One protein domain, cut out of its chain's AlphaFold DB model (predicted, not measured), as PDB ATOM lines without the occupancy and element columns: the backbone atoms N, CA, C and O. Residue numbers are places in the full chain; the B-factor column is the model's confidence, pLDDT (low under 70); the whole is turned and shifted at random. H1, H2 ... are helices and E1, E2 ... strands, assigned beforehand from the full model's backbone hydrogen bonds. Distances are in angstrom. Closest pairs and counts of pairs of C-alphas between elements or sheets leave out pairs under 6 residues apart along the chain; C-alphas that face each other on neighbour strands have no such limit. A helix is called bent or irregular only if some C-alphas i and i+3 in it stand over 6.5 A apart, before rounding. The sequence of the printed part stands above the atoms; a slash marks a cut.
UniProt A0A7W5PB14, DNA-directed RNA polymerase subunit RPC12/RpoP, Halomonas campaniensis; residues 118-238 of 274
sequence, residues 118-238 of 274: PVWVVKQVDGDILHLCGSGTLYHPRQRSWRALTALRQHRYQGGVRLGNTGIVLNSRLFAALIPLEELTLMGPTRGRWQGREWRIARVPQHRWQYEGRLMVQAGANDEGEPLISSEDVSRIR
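AT A GLANCE: This is residues 118 to 238 of the 274 residues of the protein "DNA-directed RNA polymerase subunit RPC12/RpoP" of Halomonas campaniensis (UniProt A0A7W5PB14). A small, only partly closed barrel of E5, E1, E2, E7 and E6 is built round the bent hairpin E1-E2, with H1 packed on one face. The hairpin E3-E4 extends the sheet beside one end of E2, and the hairpin E8-E9 extends it beyond E7, with H2 away from the sheet. The 121 printed residues run E1, E2, H1, E3 to E9, H2, a mixed class of helices and strands; the branched sheet is mixed and strongly twisted. The whole is compact, with a radius of gyration of the C-alphas of 14.6 A and spans of 46 by 34 by 25 A.

IN THESE COORDINATES: E1, residues 118 to 126, begins at C-alpha 118 (123.368, 157.044, 200.231), measures 23.1 A and bends by 59 degrees at residue 123. E2, residues 129 to 139, measures 26.1 A and bends by 64 degrees at residue 135. H1, residues 145 to 153, is 12.2 A long. E3 is residues 160 to 163, E4 169 to 171, E5 177 to 180 and E6 191 to 194. E7, residues 197 to 203, measures 18.5 A. E8 is residues 215 to 218. E9, residues 228 to 232, is 13.3 A long. H2, residues 235 to 238, ends at C-alpha 238 (119.096, 118.457, 202.596).

HOW THE PARTS SIT: E1 and E2 are antiparallel, with N 121 and O 134 2.9 A apart. On the other side of E1 is E5, antiparallel, with N 120 and O 179 at 2.7 A. E2 is staggered: E3 is antiparallel to its residues 136 to 139, N 137 to O 162 being 2.8 A, and E7 is parallel to its residues 129 to 132, N 132 to O 202 being 2.7 A. E4 is an edge strand, antiparallel to E3, with N 161 and O 170 at 2.7 A. E6 and E7 form an antiparallel hairpin, with N 199 and O 192 at 2.8 A. E9 is parallel to E7, with N 203 and O 228 at 2.8 A, and antiparallel to E8, with N 216 and O 231 at 2.8 A. H1 is on the sheet at a height of 9.5 A, only just over E1 and E5, with 3 of its 9 C-alphas falling on each. It runs along the strands, at 22 degrees to E1 on the local plane; its closest C-alphas to E5 are those of Leu 152 and Leu 178, 7.1 A apart. H2 is not on the sheet. In H1 every O i to N i+4 pair is within hydrogen-bond range; H2 is too short for one.

THE WHOLE: The two C-alphas farthest apart, those of Arg 142 and Asp 223, are 47.4 A apart. The printed part has no cut. The link from E7 to E8, with 11 residues, is long. Mean pLDDT of the printed part is 92.2; residues 222 to 225 are under 70.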
ATOM      1  N   PRO A 118     124.209 157.995 199.529       94.44
ATOM      2  CA  PRO A 118     123.368 157.044 200.231       94.44
ATOM      3  C   PRO A 118     122.654 156.133 199.237       94.44
ATOM      4  O   PRO A 118     122.196 156.578 198.186       94.44
ATOM      5  N   VAL A 119     122.523 154.867 199.603       97.38
ATOM      6  CA  VAL A 119     121.866 153.852 198.782       97.38
ATOM      7  C   VAL A 119     120.998 152.949 199.646       97.38
ATOM      8  O   VAL A 119     121.292 152.736 200.821       97.38
ATOM      9  N   TRP A 120     119.949 152.390 199.064       98.00
ATOM     10  CA  TRP A 120     119.360 151.144 199.526       98.00
ATOM     11  C   TRP A 120     120.194 149.977 199.013       98.00
ATOM     12  O   TRP A 120     120.656 149.982 197.872       98.00
ATOM     13  N   VAL A 121     120.401 148.985 199.873       98.31
ATOM     14  CA  VAL A 121     121.243 147.827 199.579       98.31
ATOM     15  C   VAL A 121     120.367 146.595 199.458       98.31
ATOM     16  O   VAL A 121     119.769 146.157 200.443       98.31
ATOM     17  N   VAL A 122     120.295 146.052 198.247       98.31
ATOM     18  CA  VAL A 122     119.484 144.883 197.915       98.31
ATOM     19  C   VAL A 122     120.406 143.696 197.691       98.31
ATOM     20  O   VAL A 122     121.240 143.693 196.787       98.31
ATOM     21  N   LYS A 123     120.250 142.678 198.530       98.12
ATOM     22  CA  LYS A 123     121.046 141.456 198.498       98.12
ATOM     23  C   LYS A 123     120.742 140.620 197.261       98.12
ATOM     24  O   LYS A 123     121.666 140.190 196.586       98.12
ATOM     25  N   GLN A 124     119.457 140.452 196.967       98.19
ATOM     26  CA  GLN A 124     118.918 139.575 195.932       98.19
ATOM     27  C   GLN A 124     117.565 140.128 195.452       98.19
ATOM     28  O   GLN A 124     116.869 140.809 196.213       98.19
ATOM     29  N   VAL A 125     117.214 139.855 194.195       97.81
ATOM     30  CA  VAL A 125     115.933 140.218 193.576       97.81
ATOM     31  C   VAL A 125     115.291 138.937 193.054       97.81
ATOM     32  O   VAL A 125     115.831 138.331 192.133       97.81
ATOM     33  N   ASP A 126     114.151 138.554 193.625       96.75
ATOM     34  CA  ASP A 126     113.459 137.296 193.327       96.75
ATOM     35  C   ASP A 126     112.012 137.577 192.928       96.75
ATOM     36  O   ASP A 126     111.170 137.852 193.782       96.75
ATOM     37  N   GLY A 127     111.703 137.506 191.631       96.31
ATOM     38  CA  GLY A 127     110.346 137.745 191.134       96.31
ATOM     39  C   GLY A 127     109.842 139.150 191.485       96.31
ATOM     40  O   GLY A 127     110.283 140.134 190.895       96.31
ATOM     41  N   ASP A 128     108.898 139.241 192.424       96.81
ATOM     42  CA  ASP A 128     108.334 140.486 192.959       96.81
ATOM     43  C   ASP A 128     108.918 140.898 194.328       96.81
ATOM     44  O   ASP A 128     108.431 141.849 194.947       96.81
ATOM     45  N   ILE A 129     109.969 140.220 194.801       97.88
ATOM     46  CA  ILE A 129     110.566 140.411 196.127       97.88
ATOM     47  C   ILE A 129     111.953 141.058 196.037       97.88
ATOM     48  O   ILE A 129     112.835 140.611 195.304       97.88
ATOM     49  N   LEU A 130     112.179 142.081 196.867       98.38
ATOM     50  CA  LEU A 130     113.500 142.638 197.154       98.38
ATOM     51  C   LEU A 130     113.995 142.155 198.518       98.38
ATOM     52  O   LEU A 130     113.412 142.482 199.557       98.38
ATOM     53  N   HIS A 131     115.124 141.450 198.524       98.25
ATOM     54  CA  HIS A 131     115.836 141.081 199.745       98.25
ATOM     55  C   HIS A 131     116.665 142.279 200.232       98.25
ATOM     56  O   HIS A 131     117.813 142.480 199.836       98.25
ATOM     57  N   LEU A 132     116.073 143.122 201.073       98.19
ATOM     58  CA  LEU A 132     116.617 144.408 201.498       98.19
ATOM     59  C   LEU A 132     117.493 144.281 202.758       98.19
ATOM     60  O   LEU A 132     116.996 143.992 203.849       98.19
ATOM     61  N   CYS A 133     118.787 144.597 202.641       97.62
ATOM     62  CA  CYS A 133     119.706 144.725 203.782       97.62
ATOM     63  C   CYS A 133     119.461 146.004 204.597       97.62
ATOM     64  O   CYS A 133     119.791 146.062 205.778       97.62
ATOM     65  N   GLY A 134     118.888 147.035 203.971       96.25
ATOM     66  CA  GLY A 134     118.635 148.343 204.574       96.25
ATOM     67  C   GLY A 134     119.287 149.469 203.777       96.25
ATOM     68  O   GLY A 134     119.471 149.355 202.565       96.25
ATOM     69  N   SER A 135     119.606 150.574 204.448       97.00
ATOM     70  CA  SER A 135     120.322 151.696 203.840       97.00
ATOM     71  C   SER A 135     121.827 151.607 204.096       97.00
ATOM     72  O   SER A 135     122.286 151.037 205.085       97.00
ATOM     73  N   GLY A 136     122.609 152.190 203.198       96.50
ATOM     74  CA  GLY A 136     124.057 152.253 203.272       96.50
ATOM     75  C   GLY A 136     124.607 153.505 202.603       96.50
ATOM     76  O   GLY A 136     123.872 154.369 202.126       96.50
ATOM     77  N   THR A 137     125.929 153.609 202.586       95.94
ATOM     78  CA  THR A 137     126.665 154.675 201.904       95.94
ATOM     79  C   THR A 137     127.786 154.063 201.089       95.94
ATOM     80  O   THR A 137     128.496 153.188 201.587       95.94
ATOM     81  N   LEU A 138     127.966 154.512 199.846       95.12
ATOM     82  CA  LEU A 138     129.093 154.057 199.036       95.12
ATOM     83  C   LEU A 138     130.411 154.437 199.725       95.12
ATOM     84  O   LEU A 138     130.615 155.595 200.096       95.12
ATOM     85  N   TYR A 139     131.325 153.481 199.846       90.19
ATOM     86  CA  TYR A 139     132.663 153.642 200.402       90.19
ATOM     87  C   TYR A 139     133.696 153.560 199.274       90.19
ATOM     88  O   TYR A 139     133.943 152.506 198.690       90.19
ATOM     89  N   HIS A 140     134.272 154.710 198.933       84.06
ATOM     90  CA  HIS A 140     135.112 154.887 197.751       84.06
ATOM     91  C   HIS A 140     136.258 155.865 198.059       84.06
ATOM     92  O   HIS A 140     136.217 157.017 197.634       84.06
ATOM     93  N   PRO A 141     137.294 155.432 198.803       74.94
ATOM     94  CA  PRO A 141     138.336 156.328 199.315       74.94
ATOM     95  C   PRO A 141     139.192 156.984 198.220       74.94
ATOM     96  O   PRO A 141     139.798 158.020 198.463       74.94
ATOM     97  N   ARG A 142     139.249 156.400 197.015       78.75
ATOM     98  CA  ARG A 142     140.097 156.868 195.902       78.75
ATOM     99  C   ARG A 142     139.319 157.456 194.716       78.75
ATOM    100  O   ARG A 142     139.933 157.931 193.765       78.75
ATOM    101  N   GLN A 143     137.984 157.422 194.732       80.69
ATOM    102  CA  GLN A 143     137.154 157.847 193.597       80.69
ATOM    103  C   GLN A 143     136.397 159.139 193.928       80.69
ATOM    104  O   GLN A 143     135.891 159.306 195.031       80.69
ATOM    105  N   ARG A 144     136.267 160.056 192.960       84.38
ATOM    106  CA  ARG A 144     135.391 161.235 193.107       84.38
ATOM    107  C   ARG A 144     133.920 160.798 193.118       84.38
ATOM    108  O   ARG A 144     133.529 159.994 192.270       84.38
ATOM    109  N   SER A 145     133.089 161.362 193.999       84.62
ATOM    110  CA  SER A 145     131.698 160.907 194.173       84.62
ATOM    111  C   SER A 145     130.854 160.992 192.900       84.62
ATOM    112  O   SER A 145     130.091 160.075 192.631       84.62
ATOM    113  N   TRP A 146     131.021 162.001 192.041       84.12
ATOM    114  CA  TRP A 146     130.268 162.041 190.778       84.12
ATOM    115  C   TRP A 146     130.540 160.823 189.876       84.12
ATOM    116  O   TRP A 146     129.615 160.322 189.238       84.12
ATOM    117  N   ARG A 147     131.783 160.306 189.852       89.94
ATOM    118  CA  ARG A 147     132.136 159.089 189.100       89.94
ATOM    119  C   ARG A 147     131.488 157.865 189.731       89.94
ATOM    120  O   ARG A 147     130.940 157.045 189.006       89.94
ATOM    121  N   ALA A 148     131.498 157.779 191.063       90.94
ATOM    122  CA  ALA A 148     130.820 156.711 191.793       90.94
ATOM    123  C   ALA A 148     129.302 156.729 191.542       90.94
ATOM    124  O   ALA A 148     128.726 155.685 191.264       90.94
ATOM    125  N   LEU A 149     128.663 157.905 191.552       88.81
ATOM    126  CA  LEU A 149     127.234 158.065 191.263       88.81
ATOM    127  C   LEU A 149     126.897 157.715 189.807       88.81
ATOM    128  O   LEU A 149     125.891 157.065 189.546       88.81
ATOM    129  N   THR A 150     127.742 158.129 188.861       90.00
ATOM    130  CA  THR A 150     127.572 157.789 187.439       90.00
ATOM    131  C   THR A 150     127.696 156.281 187.229       90.00
ATOM    132  O   THR A 150     126.837 155.680 186.591       90.00
ATOM    133  N   ALA A 151     128.715 155.654 187.827       92.44
ATOM    134  CA  ALA A 151     128.890 154.207 187.792       92.44
ATOM    135  C   ALA A 151     127.715 153.479 188.460       92.44
ATOM    136  O   ALA A 151     127.248 152.481 187.926       92.44
ATOM    137  N   LEU A 152     127.200 153.996 189.580       93.62
ATOM    138  CA  LEU A 152     126.040 153.442 190.279       93.62
ATOM    139  C   LEU A 152     124.794 153.435 189.384       93.62
ATOM    140  O   LEU A 152     124.184 152.386 189.213       93.62
ATOM    141  N   ARG A 153     124.463 154.574 188.763       90.50
ATOM    142  CA  ARG A 153     123.312 154.706 187.847       90.50
ATOM    143  C   ARG A 153     123.419 153.837 186.598       90.50
ATOM    144  O   ARG A 153     122.413 153.510 185.991       90.50
ATOM    145  N   GLN A 154     124.638 153.487 186.207       92.69
ATOM    146  CA  GLN A 154     124.906 152.593 185.085       92.69
ATOM    147  C   GLN A 154     125.039 151.128 185.523       92.69
ATOM    148  O   GLN A 154     125.400 150.298 184.700       92.69
ATOM    149  N   HIS A 155     124.805 150.807 186.801       92.06
ATOM    150  CA  HIS A 155     124.999 149.471 187.379       92.06
ATOM    151  C   HIS A 155     126.437 148.926 187.256       92.06
ATOM    152  O   HIS A 155     126.666 147.723 187.246       92.06
ATOM    153  N   ARG A 156     127.437 149.814 187.199       94.06
ATOM    154  CA  ARG A 156     128.873 149.489 187.069       94.06
ATOM    155  C   ARG A 156     129.698 149.841 188.304       94.06
ATOM    156  O   ARG A 156     130.926 149.835 188.249       94.06
ATOM    157  N   TYR A 157     129.061 150.230 189.406       94.81
ATOM    158  CA  TYR A 157     129.792 150.592 190.616       94.81
ATOM    159  C   TYR A 157     130.491 149.372 191.232       94.81
ATOM    160  O   TYR A 157     129.852 148.385 191.595       94.81
ATOM    161  N   GLN A 158     131.806 149.485 191.407       94.00
ATOM    162  CA  GLN A 158     132.637 148.510 192.103       94.00
ATOM    163  C   GLN A 158     133.321 149.204 193.280       94.00
ATOM    164  O   GLN A 158     134.056 150.177 193.098       94.00
ATOM    165  N   GLY A 159     133.058 148.741 194.499       94.25
ATOM    166  CA  GLY A 159     133.624 149.352 195.695       94.25
ATOM    167  C   GLY A 159     133.005 148.839 196.984       94.25
ATOM    168  O   GLY A 159     132.221 147.894 196.987       94.25
ATOM    169  N   GLY A 160     133.376 149.458 198.100       95.75
ATOM    170  CA  GLY A 160     132.777 149.136 199.387       95.75
ATOM    171  C   GLY A 160     131.411 149.797 199.542       95.75
ATOM    172  O   GLY A 160     131.154 150.875 199.012       95.75
ATOM    173  N   VAL A 161     130.543 149.200 200.341       97.12
ATOM    174  CA  VAL A 161     129.288 149.791 200.794       97.12
ATOM    175  C   VAL A 161     129.273 149.696 202.305       97.12
ATOM    176  O   VAL A 161     129.288 148.608 202.875       97.12
ATOM    177  N   ARG A 162     129.271 150.852 202.965       96.69
ATOM    178  CA  ARG A 162     129.155 150.935 204.416       96.69
ATOM    179  C   ARG A 162     127.685 150.841 204.809       96.69
ATOM    180  O   ARG A 162     126.908 151.712 204.418       96.69
ATOM    181  N   LEU A 163     127.315 149.818 205.574       96.06
ATOM    182  CA  LEU A 163     125.922 149.493 205.892       96.06
ATOM    183  C   LEU A 163     125.432 150.172 207.173       96.06
ATOM    184  O   LEU A 163     126.026 150.037 208.248       96.06
ATOM    185  N   GLY A 164     124.310 150.887 207.053       90.31
ATOM    186  CA  GLY A 164     123.688 151.649 208.129       90.31
ATOM    187  C   GLY A 164     124.695 152.506 208.899       90.31
ATOM    188  O   GLY A 164     125.539 153.190 208.321       90.31
ATOM    189  N   ASN A 165     124.619 152.416 210.228       86.31
ATOM    190  CA  ASN A 165     125.573 153.031 211.155       86.31
ATOM    191  C   ASN A 165     126.485 151.988 211.828       86.31
ATOM    192  O   ASN A 165     127.111 152.292 212.837       86.31
ATOM    193  N   THR A 166     126.543 150.761 211.298       87.94
ATOM    194  CA  THR A 166     127.244 149.631 211.939       87.94
ATOM    195  C   THR A 166     128.767 149.728 211.841       87.94
ATOM    196  O   THR A 166     129.476 149.057 212.578       87.94
ATOM    197  N   GLY A 167     129.282 150.536 210.908       89.25
ATOM    198  CA  GLY A 167     130.707 150.575 210.568       89.25
ATOM    199  C   GLY A 167     131.155 149.447 209.633       89.25
ATOM    200  O   GLY A 167     132.248 149.533 209.081       89.25
ATOM    201  N   ILE A 168     130.304 148.447 209.381       94.50
ATOM    202  CA  ILE A 168     130.597 147.333 208.475       94.50
ATOM    203  C   ILE A 168     130.640 147.849 207.036       94.50
ATOM    204  O   ILE A 168     129.699 148.502 206.575       94.50
ATOM    205  N   VAL A 169     131.722 147.532 206.325       96.75
ATOM    206  CA  VAL A 169     131.897 147.814 204.897       96.75
ATOM    207  C   VAL A 169     131.969 146.491 204.149       96.75
ATOM    208  O   VAL A 169     132.861 145.690 204.407       96.75
ATOM    209  N   LEU A 170     131.042 146.269 203.220       97.12
ATOM    210  CA  LEU A 170     130.986 145.065 202.389       97.12
ATOM    211  C   LEU A 170     131.253 145.400 200.922       97.12
ATOM    212  O   LEU A 170     130.960 146.504 200.473       97.12
ATOM    213  N   ASN A 171     131.812 144.456 200.169       97.06
ATOM    214  CA  ASN A 171     132.069 144.647 198.742       97.06
ATOM    215  C   ASN A 171     130.745 144.688 197.955       97.06
ATOM    216  O   ASN A 171     129.867 143.861 198.192       97.06
ATOM    217  N   SER A 172     130.610 145.620 197.006       96.88
ATOM    218  CA  SER A 172     129.409 145.781 196.181       96.88
ATOM    219  C   SER A 172     129.041 144.531 195.379       96.88
ATOM    220  O   SER A 172     127.861 144.336 195.115       96.88
ATOM    221  N   ARG A 173     130.009 143.651 195.072       96.88
ATOM    222  CA  ARG A 173     129.775 142.354 194.405       96.88
ATOM    223  C   ARG A 173     128.830 141.425 195.173       96.88
ATOM    224  O   ARG A 173     128.296 140.493 194.593       96.88
ATOM    225  N   LEU A 174     128.667 141.644 196.481       97.50
ATOM    226  CA  LEU A 174     127.805 140.834 197.342       97.50
ATOM    227  C   LEU A 174     126.320 141.194 197.220       97.50
ATOM    228  O   LEU A 174     125.512 140.563 197.902       97.50
ATOM    229  N   PHE A 175     125.967 142.217 196.440       97.88
ATOM    230  CA  PHE A 175     124.614 142.755 196.341       97.88
ATOM    231  C   PHE A 175     124.134 142.729 194.893       97.88
ATOM    232  O   PHE A 175     124.838 143.189 193.998       97.88
ATOM    233  N   ALA A 176     122.907 142.258 194.678       97.38
ATOM    234  CA  ALA A 176     122.261 142.295 193.370       97.38
ATOM    235  C   ALA A 176     122.005 143.729 192.881       97.38
ATOM    236  O   ALA A 176     122.106 144.003 191.687       97.38
ATOM    237  N   ALA A 177     121.684 144.655 193.792       97.44
ATOM    238  CA  ALA A 177     121.478 146.053 193.431       97.44
ATOM    239  C   ALA A 177     121.858 147.026 194.552       97.44
ATOM    240  O   ALA A 177     121.661 146.785 195.747       97.44
ATOM    241  N   LEU A 178     122.357 148.185 194.128       97.81
ATOM    242  CA  LEU A 178     122.564 149.362 194.957       97.81
ATOM    243  C   LEU A 178     121.730 150.488 194.357       97.81
ATOM    244  O   LEU A 178     122.028 150.979 193.271       97.81
ATOM    245  N   ILE A 179     120.663 150.863 195.049       96.56
ATOM    246  CA  ILE A 179     119.662 151.798 194.533       96.56
ATOM    247  C   ILE A 179     119.904 153.147 195.207       96.56
ATOM    248  O   ILE A 179     119.906 153.185 196.438       96.56
ATOM    249  N   PRO A 180     120.113 154.258 194.479       95.06
ATOM    250  CA  PRO A 180     120.133 155.590 195.081       95.06
ATOM    251  C   PRO A 180     118.949 155.787 196.033       95.06
ATOM    252  O   PRO A 180     117.834 155.359 195.741       95.06
ATOM    253  N   LEU A 181     119.186 156.391 197.201       94.00
ATOM    254  CA  LEU A 181     118.178 156.463 198.269       94.00
ATOM    255  C   LEU A 181     116.838 157.049 197.784       94.00
ATOM    256  O   LEU A 181     115.778 156.628 198.238       94.00
ATOM    257  N   GLU A 182     116.902 158.009 196.866       92.31
ATOM    258  CA  GLU A 182     115.766 158.683 196.240       92.31
ATOM    259  C   GLU A 182     114.979 157.841 195.215       92.31
ATOM    260  O   GLU A 182     113.856 158.211 194.881       92.31
ATOM    261  N   GLU A 183     115.525 156.728 194.718       95.38
ATOM    262  CA  GLU A 183     114.911 155.923 193.649       95.38
ATOM    263  C   GLU A 183     114.014 154.784 194.167       95.38
ATOM    264  O   GLU A 183     113.141 154.317 193.435       95.38
ATOM    265  N   LEU A 184     114.183 154.353 195.424       97.00
ATOM    266  CA  LEU A 184     113.292 153.394 196.091       97.00
ATOM    267  C   LEU A 184     112.522 154.095 197.214       97.00
ATOM    268  O   LEU A 184     113.101 154.579 198.188       97.00
ATOM    269  N   THR A 185     111.196 154.103 197.094       97.25
ATOM    270  CA  THR A 185     110.282 154.621 198.122       97.25
ATOM    271  C   THR A 185     109.663 153.456 198.881       97.25
ATOM    272  O   THR A 185     108.933 152.666 198.291       97.25
ATOM    273  N   LEU A 186     109.926 153.331 200.183       95.75
ATOM    274  CA  LEU A 186     109.264 152.321 201.015       95.75
ATOM    275  C   LEU A 186     107.840 152.773 201.362       95.75
ATOM    276  O   LEU A 186     107.640 153.899 201.812       95.75
ATOM    277  N   MET A 187     106.866 151.883 201.177       95.56
ATOM    278  CA  MET A 187     105.438 152.097 201.450       95.56
ATOM    279  C   MET A 187     105.019 151.279 202.680       95.56
ATOM    280  O   MET A 187     104.043 150.537 202.653       95.56
ATOM    281  N   GLY A 188     105.822 151.355 203.745       91.69
ATOM    282  CA  GLY A 188     105.683 150.532 204.949       91.69
ATOM    283  C   GLY A 188     106.805 149.494 205.114       91.69
ATOM    284  O   GLY A 188     107.862 149.612 204.485       91.69
ATOM    285  N   PRO A 189     106.623 148.498 206.002       89.19
ATOM    286  CA  PRO A 189     107.657 147.509 206.314       89.19
ATOM    287  C   PRO A 189     107.809 146.418 205.247       89.19
ATOM    288  O   PRO A 189     108.908 145.882 205.097       89.19
ATOM    289  N   THR A 190     106.735 146.116 204.514       93.50
ATOM    290  CA  THR A 190     106.616 144.953 203.619       93.50
ATOM    291  C   THR A 190     106.549 145.314 202.140       93.50
ATOM    292  O   THR A 190     106.589 144.411 201.307       93.50
ATOM    293  N   ARG A 191     106.444 146.601 201.785       96.69
ATOM    294  CA  ARG A 191     106.243 147.061 200.403       96.69
ATOM    295  C   ARG A 191     107.108 148.269 200.063       96.69
ATOM    296  O   ARG A 191     107.429 149.091 200.923       96.69
ATOM    297  N   GLY A 192     107.467 148.400 198.794       97.25
ATOM    298  CA  GLY A 192     108.176 149.561 198.266       97.25
ATOM    299  C   GLY A 192     107.967 149.729 196.767       97.25
ATOM    300  O   GLY A 192     107.556 148.800 196.086       97.25
ATOM    301  N   ARG A 193     108.243 150.924 196.246       98.44
ATOM    302  CA  ARG A 193     108.148 151.246 194.822       98.44
ATOM    303  C   ARG A 193     109.518 151.610 194.269       98.44
ATOM    304  O   ARG A 193     110.159 152.528 194.780       98.44
ATOM    305  N   TRP A 194     109.932 150.914 193.217       97.75
ATOM    306  CA  TRP A 194     111.199 151.120 192.518       97.75
ATOM    307  C   TRP A 194     111.036 150.753 191.041       97.75
ATOM    308  O   TRP A 194     110.336 149.794 190.719       97.75
ATOM    309  N   GLN A 195     111.636 151.550 190.151       96.00
ATOM    310  CA  GLN A 195     111.487 151.428 188.690       96.00
ATOM    311  C   GLN A 195     110.022 151.421 188.212       96.00
ATOM    312  O   GLN A 195     109.643 150.674 187.321       96.00
ATOM    313  N   GLY A 196     109.166 152.234 188.840       96.75
ATOM    314  CA  GLY A 196     107.746 152.325 188.472       96.75
ATOM    315  C   GLY A 196     106.896 151.111 188.867       96.75
ATOM    316  O   GLY A 196     105.696 151.123 188.618       96.75
ATOM    317  N   ARG A 197     107.478 150.106 189.529       97.88
ATOM    318  CA  ARG A 197     106.795 148.889 189.980       97.88
ATOM    319  C   ARG A 197     106.766 148.792 191.506       97.88
ATOM    320  O   ARG A 197     107.661 149.294 192.189       97.88
ATOM    321  N   GLU A 198     105.727 148.149 192.032       98.00
ATOM    322  CA  GLU A 198     105.630 147.761 193.439       98.00
ATOM    323  C   GLU A 198     106.342 146.428 193.703       98.00
ATOM    324  O   GLU A 198     106.236 145.475 192.931       98.00
ATOM    325  N   TRP A 199     107.060 146.387 194.819       98.12
ATOM    326  CA  TRP A 199     107.865 145.271 195.282       98.12
ATOM    327  C   TRP A 199     107.462 144.889 196.699       98.12
ATOM    328  O   TRP A 199     107.252 145.763 197.548       98.12
ATOM    329  N   ARG A 200     107.455 143.589 196.984       97.31
ATOM    330  CA  ARG A 200     107.442 143.065 198.351       97.31
ATOM    331  C   ARG A 200     108.851 143.149 198.931       97.31
ATOM    332  O   ARG A 200     109.840 142.924 198.238       97.31
ATOM    333  N   ILE A 201     108.964 143.482 200.209       97.38
ATOM    334  CA  ILE A 201     110.244 143.688 200.888       97.38
ATOM    335  C   ILE A 201     110.468 142.560 201.885       97.38
ATOM    336  O   ILE A 201     109.740 142.454 202.870       97.38
ATOM    337  N   ALA A 202     111.516 141.770 201.654       97.38
ATOM    338  CA  ALA A 202     112.040 140.821 202.623       97.38
ATOM    339  C   ALA A 202     113.285 141.403 203.294       97.38
ATOM    340  O   ALA A 202     114.244 141.787 202.631       97.38
ATOM    341  N   ARG A 203     113.297 141.491 204.624       96.88
ATOM    342  CA  ARG A 203     114.443 142.013 205.376       96.88
ATOM    343  C   ARG A 203     115.542 140.966 205.443       96.88
ATOM    344  O   ARG A 203     115.284 139.822 205.801       96.88
ATOM    345  N   VAL A 204     116.773 141.361 205.136       97.25
ATOM    346  CA  VAL A 204     117.946 140.488 205.254       97.25
ATOM    347  C   VAL A 204     118.607 140.723 206.612       97.25
ATOM    348  O   VAL A 204     119.136 141.821 206.830       97.25
ATOM    349  N   PRO A 205     118.615 139.729 207.521       95.25
ATOM    350  CA  PRO A 205     119.291 139.841 208.808       95.25
ATOM    351  C   PRO A 205     120.780 140.153 208.645       95.25
ATOM    352  O   PRO A 205     121.424 139.690 207.703       95.25
ATOM    353  N   GLN A 206     121.353 140.886 209.600       95.06
ATOM    354  CA  GLN A 206     122.746 141.338 209.531       95.06
ATOM    355  C   GLN A 206     123.754 140.194 209.335       95.06
ATOM    356  O   GLN A 206     124.682 140.322 208.538       95.06
ATOM    357  N   HIS A 207     123.556 139.057 210.008       95.00
ATOM    358  CA  HIS A 207     124.440 137.891 209.883       95.00
ATOM    359  C   HIS A 207     124.419 137.260 208.477       95.00
ATOM    360  O   HIS A 207     125.343 136.537 208.123       95.00
ATOM    361  N   ARG A 208     123.411 137.568 207.647       96.81
ATOM    362  CA  ARG A 208     123.289 137.090 206.260       96.81
ATOM    363  C   ARG A 208     123.849 138.061 205.224       96.81
ATOM    364  O   ARG A 208     123.896 137.735 204.043       96.81
ATOM    365  N   TRP A 209     124.300 139.255 205.612       96.50
ATOM    366  CA  TRP A 209     124.800 140.237 204.641       96.50
ATOM    367  C   TRP A 209     126.030 139.750 203.860       96.50
ATOM    368  O   TRP A 209     126.198 140.126 202.699       96.50
ATOM    369  N   GLN A 210     126.860 138.895 204.465       96.69
ATOM    370  CA  GLN A 210     128.058 138.320 203.837       96.69
ATOM    371  C   GLN A 210     127.799 137.001 203.103       96.69
ATOM    372  O   GLN A 210     128.664 136.549 202.363       96.69
ATOM    373  N   TYR A 211     126.623 136.396 203.276       95.69
ATOM    374  CA  TYR A 211     126.290 135.127 202.637       95.69
ATOM    375  C   TYR A 211     126.241 135.283 201.111       95.69
ATOM    376  O   TYR A 211     125.637 136.233 200.615       95.69
ATOM    377  N   GLU A 212     126.892 134.393 200.366       94.69
ATOM    378  CA  GLU A 212     126.962 134.454 198.893       94.69
ATOM    379  C   GLU A 212     125.950 133.528 198.201       94.69
ATOM    380  O   GLU A 212     125.752 133.631 196.993       94.69
ATOM    381  N   GLY A 213     125.295 132.634 198.947       94.00
ATOM    382  CA  GLY A 213     124.287 131.737 198.390       94.00
ATOM    383  C   GLY A 213     122.923 132.402 198.195       94.00
ATOM    384  O   GLY A 213     122.696 133.562 198.551       94.00
ATOM    385  N   ARG A 214     121.989 131.618 197.655       95.31
ATOM    386  CA  ARG A 214     120.610 132.046 197.423       95.31
ATOM    387  C   ARG A 214     119.876 132.250 198.747       95.31
ATOM    388  O   ARG A 214     119.973 131.430 199.657       95.31
ATOM    389  N   LEU A 215     119.119 133.334 198.846       96.88
ATOM    390  CA  LEU A 215     118.201 133.567 199.952       96.88
ATOM    391  C   LEU A 215     116.802 133.050 199.615       96.88
ATOM    392  O   LEU A 215     116.357 133.154 198.477       96.88
ATOM    393  N   MET A 216     116.101 132.543 200.625       96.25
ATOM    394  CA  MET A 216     114.675 132.237 200.575       96.25
ATOM    395  C   MET A 216     113.905 133.142 201.526       96.25
ATOM    396  O   MET A 216     114.424 133.588 202.555       96.25
ATOM    397  N   VAL A 217     112.646 133.393 201.196       95.94
ATOM    398  CA  VAL A 217     111.744 134.175 202.036       95.94
ATOM    399  C   VAL A 217     111.019 133.262 203.010       95.94
ATOM    400  O   VAL A 217     110.449 132.249 202.615       95.94
ATOM    401  N   GLN A 218     111.017 133.652 204.277       92.75
ATOM    402  CA  GLN A 218     110.183 133.074 205.318       92.75
ATOM    403  C   GLN A 218     109.153 134.121 205.740       92.75
ATOM    404  O   GLN A 218     109.491 135.296 205.935       92.75
ATOM    405  N   ALA A 219     107.894 133.700 205.849       88.00
ATOM    406  CA  ALA A 219     106.888 134.496 206.534       88.00
ATOM    407  C   ALA A 219     107.283 134.619 208.013       88.00
ATOM    408  O   ALA A 219     107.849 133.684 208.589       88.00
ATOM    409  N   GLY A 220     107.026 135.781 208.617       78.31
ATOM    410  CA  GLY A 220     107.070 135.891 210.072       78.31
ATOM    411  C   GLY A 220     106.034 134.951 210.695       78.31
ATOM    412  O   GLY A 220     105.092 134.536 210.031       78.31
ATOM    413  N   ALA A 221     106.218 134.591 211.963       71.75
ATOM    414  CA  ALA A 221     105.436 133.544 212.628       71.75
ATOM    415  C   ALA A 221     103.921 133.829 212.767       71.75
ATOM    416  O   ALA A 221     103.203 132.949 213.230       71.75
ATOM    417  N   ASN A 222     103.436 135.011 212.372       66.50
ATOM    418  CA  ASN A 222     102.022 135.382 212.398       66.50
ATOM    419  C   ASN A 222     101.563 135.794 210.984       66.50
ATOM    420  O   ASN A 222     102.183 136.635 210.338       66.50
ATOM    421  N   ASP A 223     100.474 135.202 210.497       56.69
ATOM    422  CA  ASP A 223     100.103 135.202 209.072       56.69
ATOM    423  C   ASP A 223      99.593 136.540 208.495       56.69
ATOM    424  O   ASP A 223      99.486 136.673 207.275       56.69
ATOM    425  N   GLU A 224      99.335 137.575 209.304       59.16
ATOM    426  CA  GLU A 224      98.827 138.857 208.794       59.16
ATOM    427  C   GLU A 224      99.750 140.040 209.098       59.16
ATOM    428  O   GLU A 224      99.871 140.522 210.221       59.16
ATOM    429  N   GLY A 225     100.391 140.550 208.042       67.19
ATOM    430  CA  GLY A 225     101.144 141.808 208.074       67.19
ATOM    431  C   GLY A 225     102.577 141.712 208.604       67.19
ATOM    432  O   GLY A 225     103.273 142.733 208.622       67.19
ATOM    433  N   GLU A 226     103.048 140.522 208.981       76.56
ATOM    434  CA  GLU A 226     104.419 140.339 209.454       76.56
ATOM    435  C   GLU A 226     105.455 140.625 208.346       76.56
ATOM    436  O   GLU A 226     105.252 140.317 207.162       76.56
ATOM    437  N   PRO A 227     106.605 141.224 208.705       86.44
ATOM    438  CA  PRO A 227     107.693 141.454 207.774       86.44
ATOM    439  C   PRO A 227     108.235 140.125 207.244       86.44
ATOM    440  O   PRO A 227     108.596 139.230 208.002       86.44
ATOM    441  N   LEU A 228     108.368 140.028 205.923       93.81
ATOM    442  CA  LEU A 228     109.080 138.926 205.288       93.81
ATOM    443  C   LEU A 228     110.547 138.954 205.735       93.81
ATOM    444  O   LEU A 228     111.189 140.011 205.704       93.81
ATOM    445  N   ILE A 229     111.099 137.804 206.115       94.94
ATOM    446  CA  ILE A 229     112.502 137.677 206.526       94.94
ATOM    447  C   ILE A 229     113.234 136.802 205.517       94.94
ATOM    448  O   ILE A 229     112.762 135.746 205.108       94.94
ATOM    449  N   SER A 230     114.411 137.253 205.098       96.12
ATOM    450  CA  SER A 230     115.288 136.464 204.241       96.12
ATOM    451  C   SER A 230     116.130 135.513 205.080       96.12
ATOM    452  O   SER A 230     116.775 135.922 206.046       96.12
ATOM    453  N   SER A 231     116.168 134.258 204.665       95.31
ATOM    454  CA  SER A 231     116.932 133.174 205.275       95.31
ATOM    455  C   SER A 231     117.811 132.506 204.220       95.31
ATOM    456  O   SER A 231     117.580 132.684 203.026       95.31
ATOM    457  N   GLU A 232     118.841 131.775 204.638       93.38
ATOM    458  CA  GLU A 232     119.661 131.010 203.693       93.38
ATOM    459  C   GLU A 232     118.864 129.862 203.096       93.38
ATOM    460  O   GLU A 232     118.125 129.170 203.802       93.38
ATOM    461  N   ASP A 233     119.055 129.642 201.800       90.88
ATOM    462  CA  ASP A 233     118.544 128.459 201.138       90.88
ATOM    463  C   ASP A 233     119.362 127.229 201.555       90.88
ATOM    464  O   ASP A 233     120.449 126.961 201.041       90.88
ATOM    465  N   VAL A 234     118.837 126.481 202.525       87.31
ATOM    466  CA  VAL A 234     119.431 125.224 203.003       87.31
ATOM    467  C   VAL A 234     118.859 123.991 202.296       87.31
ATOM    468  O   VAL A 234     119.151 122.872 202.718       87.31
ATOM    469  N   SER A 235     118.053 124.156 201.237       82.50
ATOM    470  CA  SER A 235     117.475 123.025 200.489       82.50
ATOM    471  C   SER A 235     118.563 122.099 199.944       82.50
ATOM    472  O   SER A 235     118.548 120.907 200.230       82.50
ATOM    473  N   ARG A 236     119.605 122.667 199.326       78.69
ATOM    474  CA  ARG A 236     120.749 121.907 198.794       78.69
ATOM    475  C   ARG A 236     121.502 121.092 199.841       78.69
ATOM    476  O   ARG A 236     122.090 120.071 199.505       78.69
ATOM    477  N   ILE A 237     121.517 121.541 201.099       77.75
ATOM    478  CA  ILE A 237     122.139 120.770 202.182       77.75
ATOM    479  C   ILE A 237     121.319 119.509 202.434       77.75
ATOM    480  O   ILE A 237     121.899 118.449 202.623       77.75
ATOM    481  N   ARG A 238     119.983 119.612 202.407       72.06
ATOM    482  CA  ARG A 238     119.096 118.457 202.596       72.06
ATOM    483  C   ARG A 238     119.267 117.434 201.481       72.06
ATOM    484  O   ARG A 238     119.326 116.254 201.789       72.06
TER     485      ARG A 238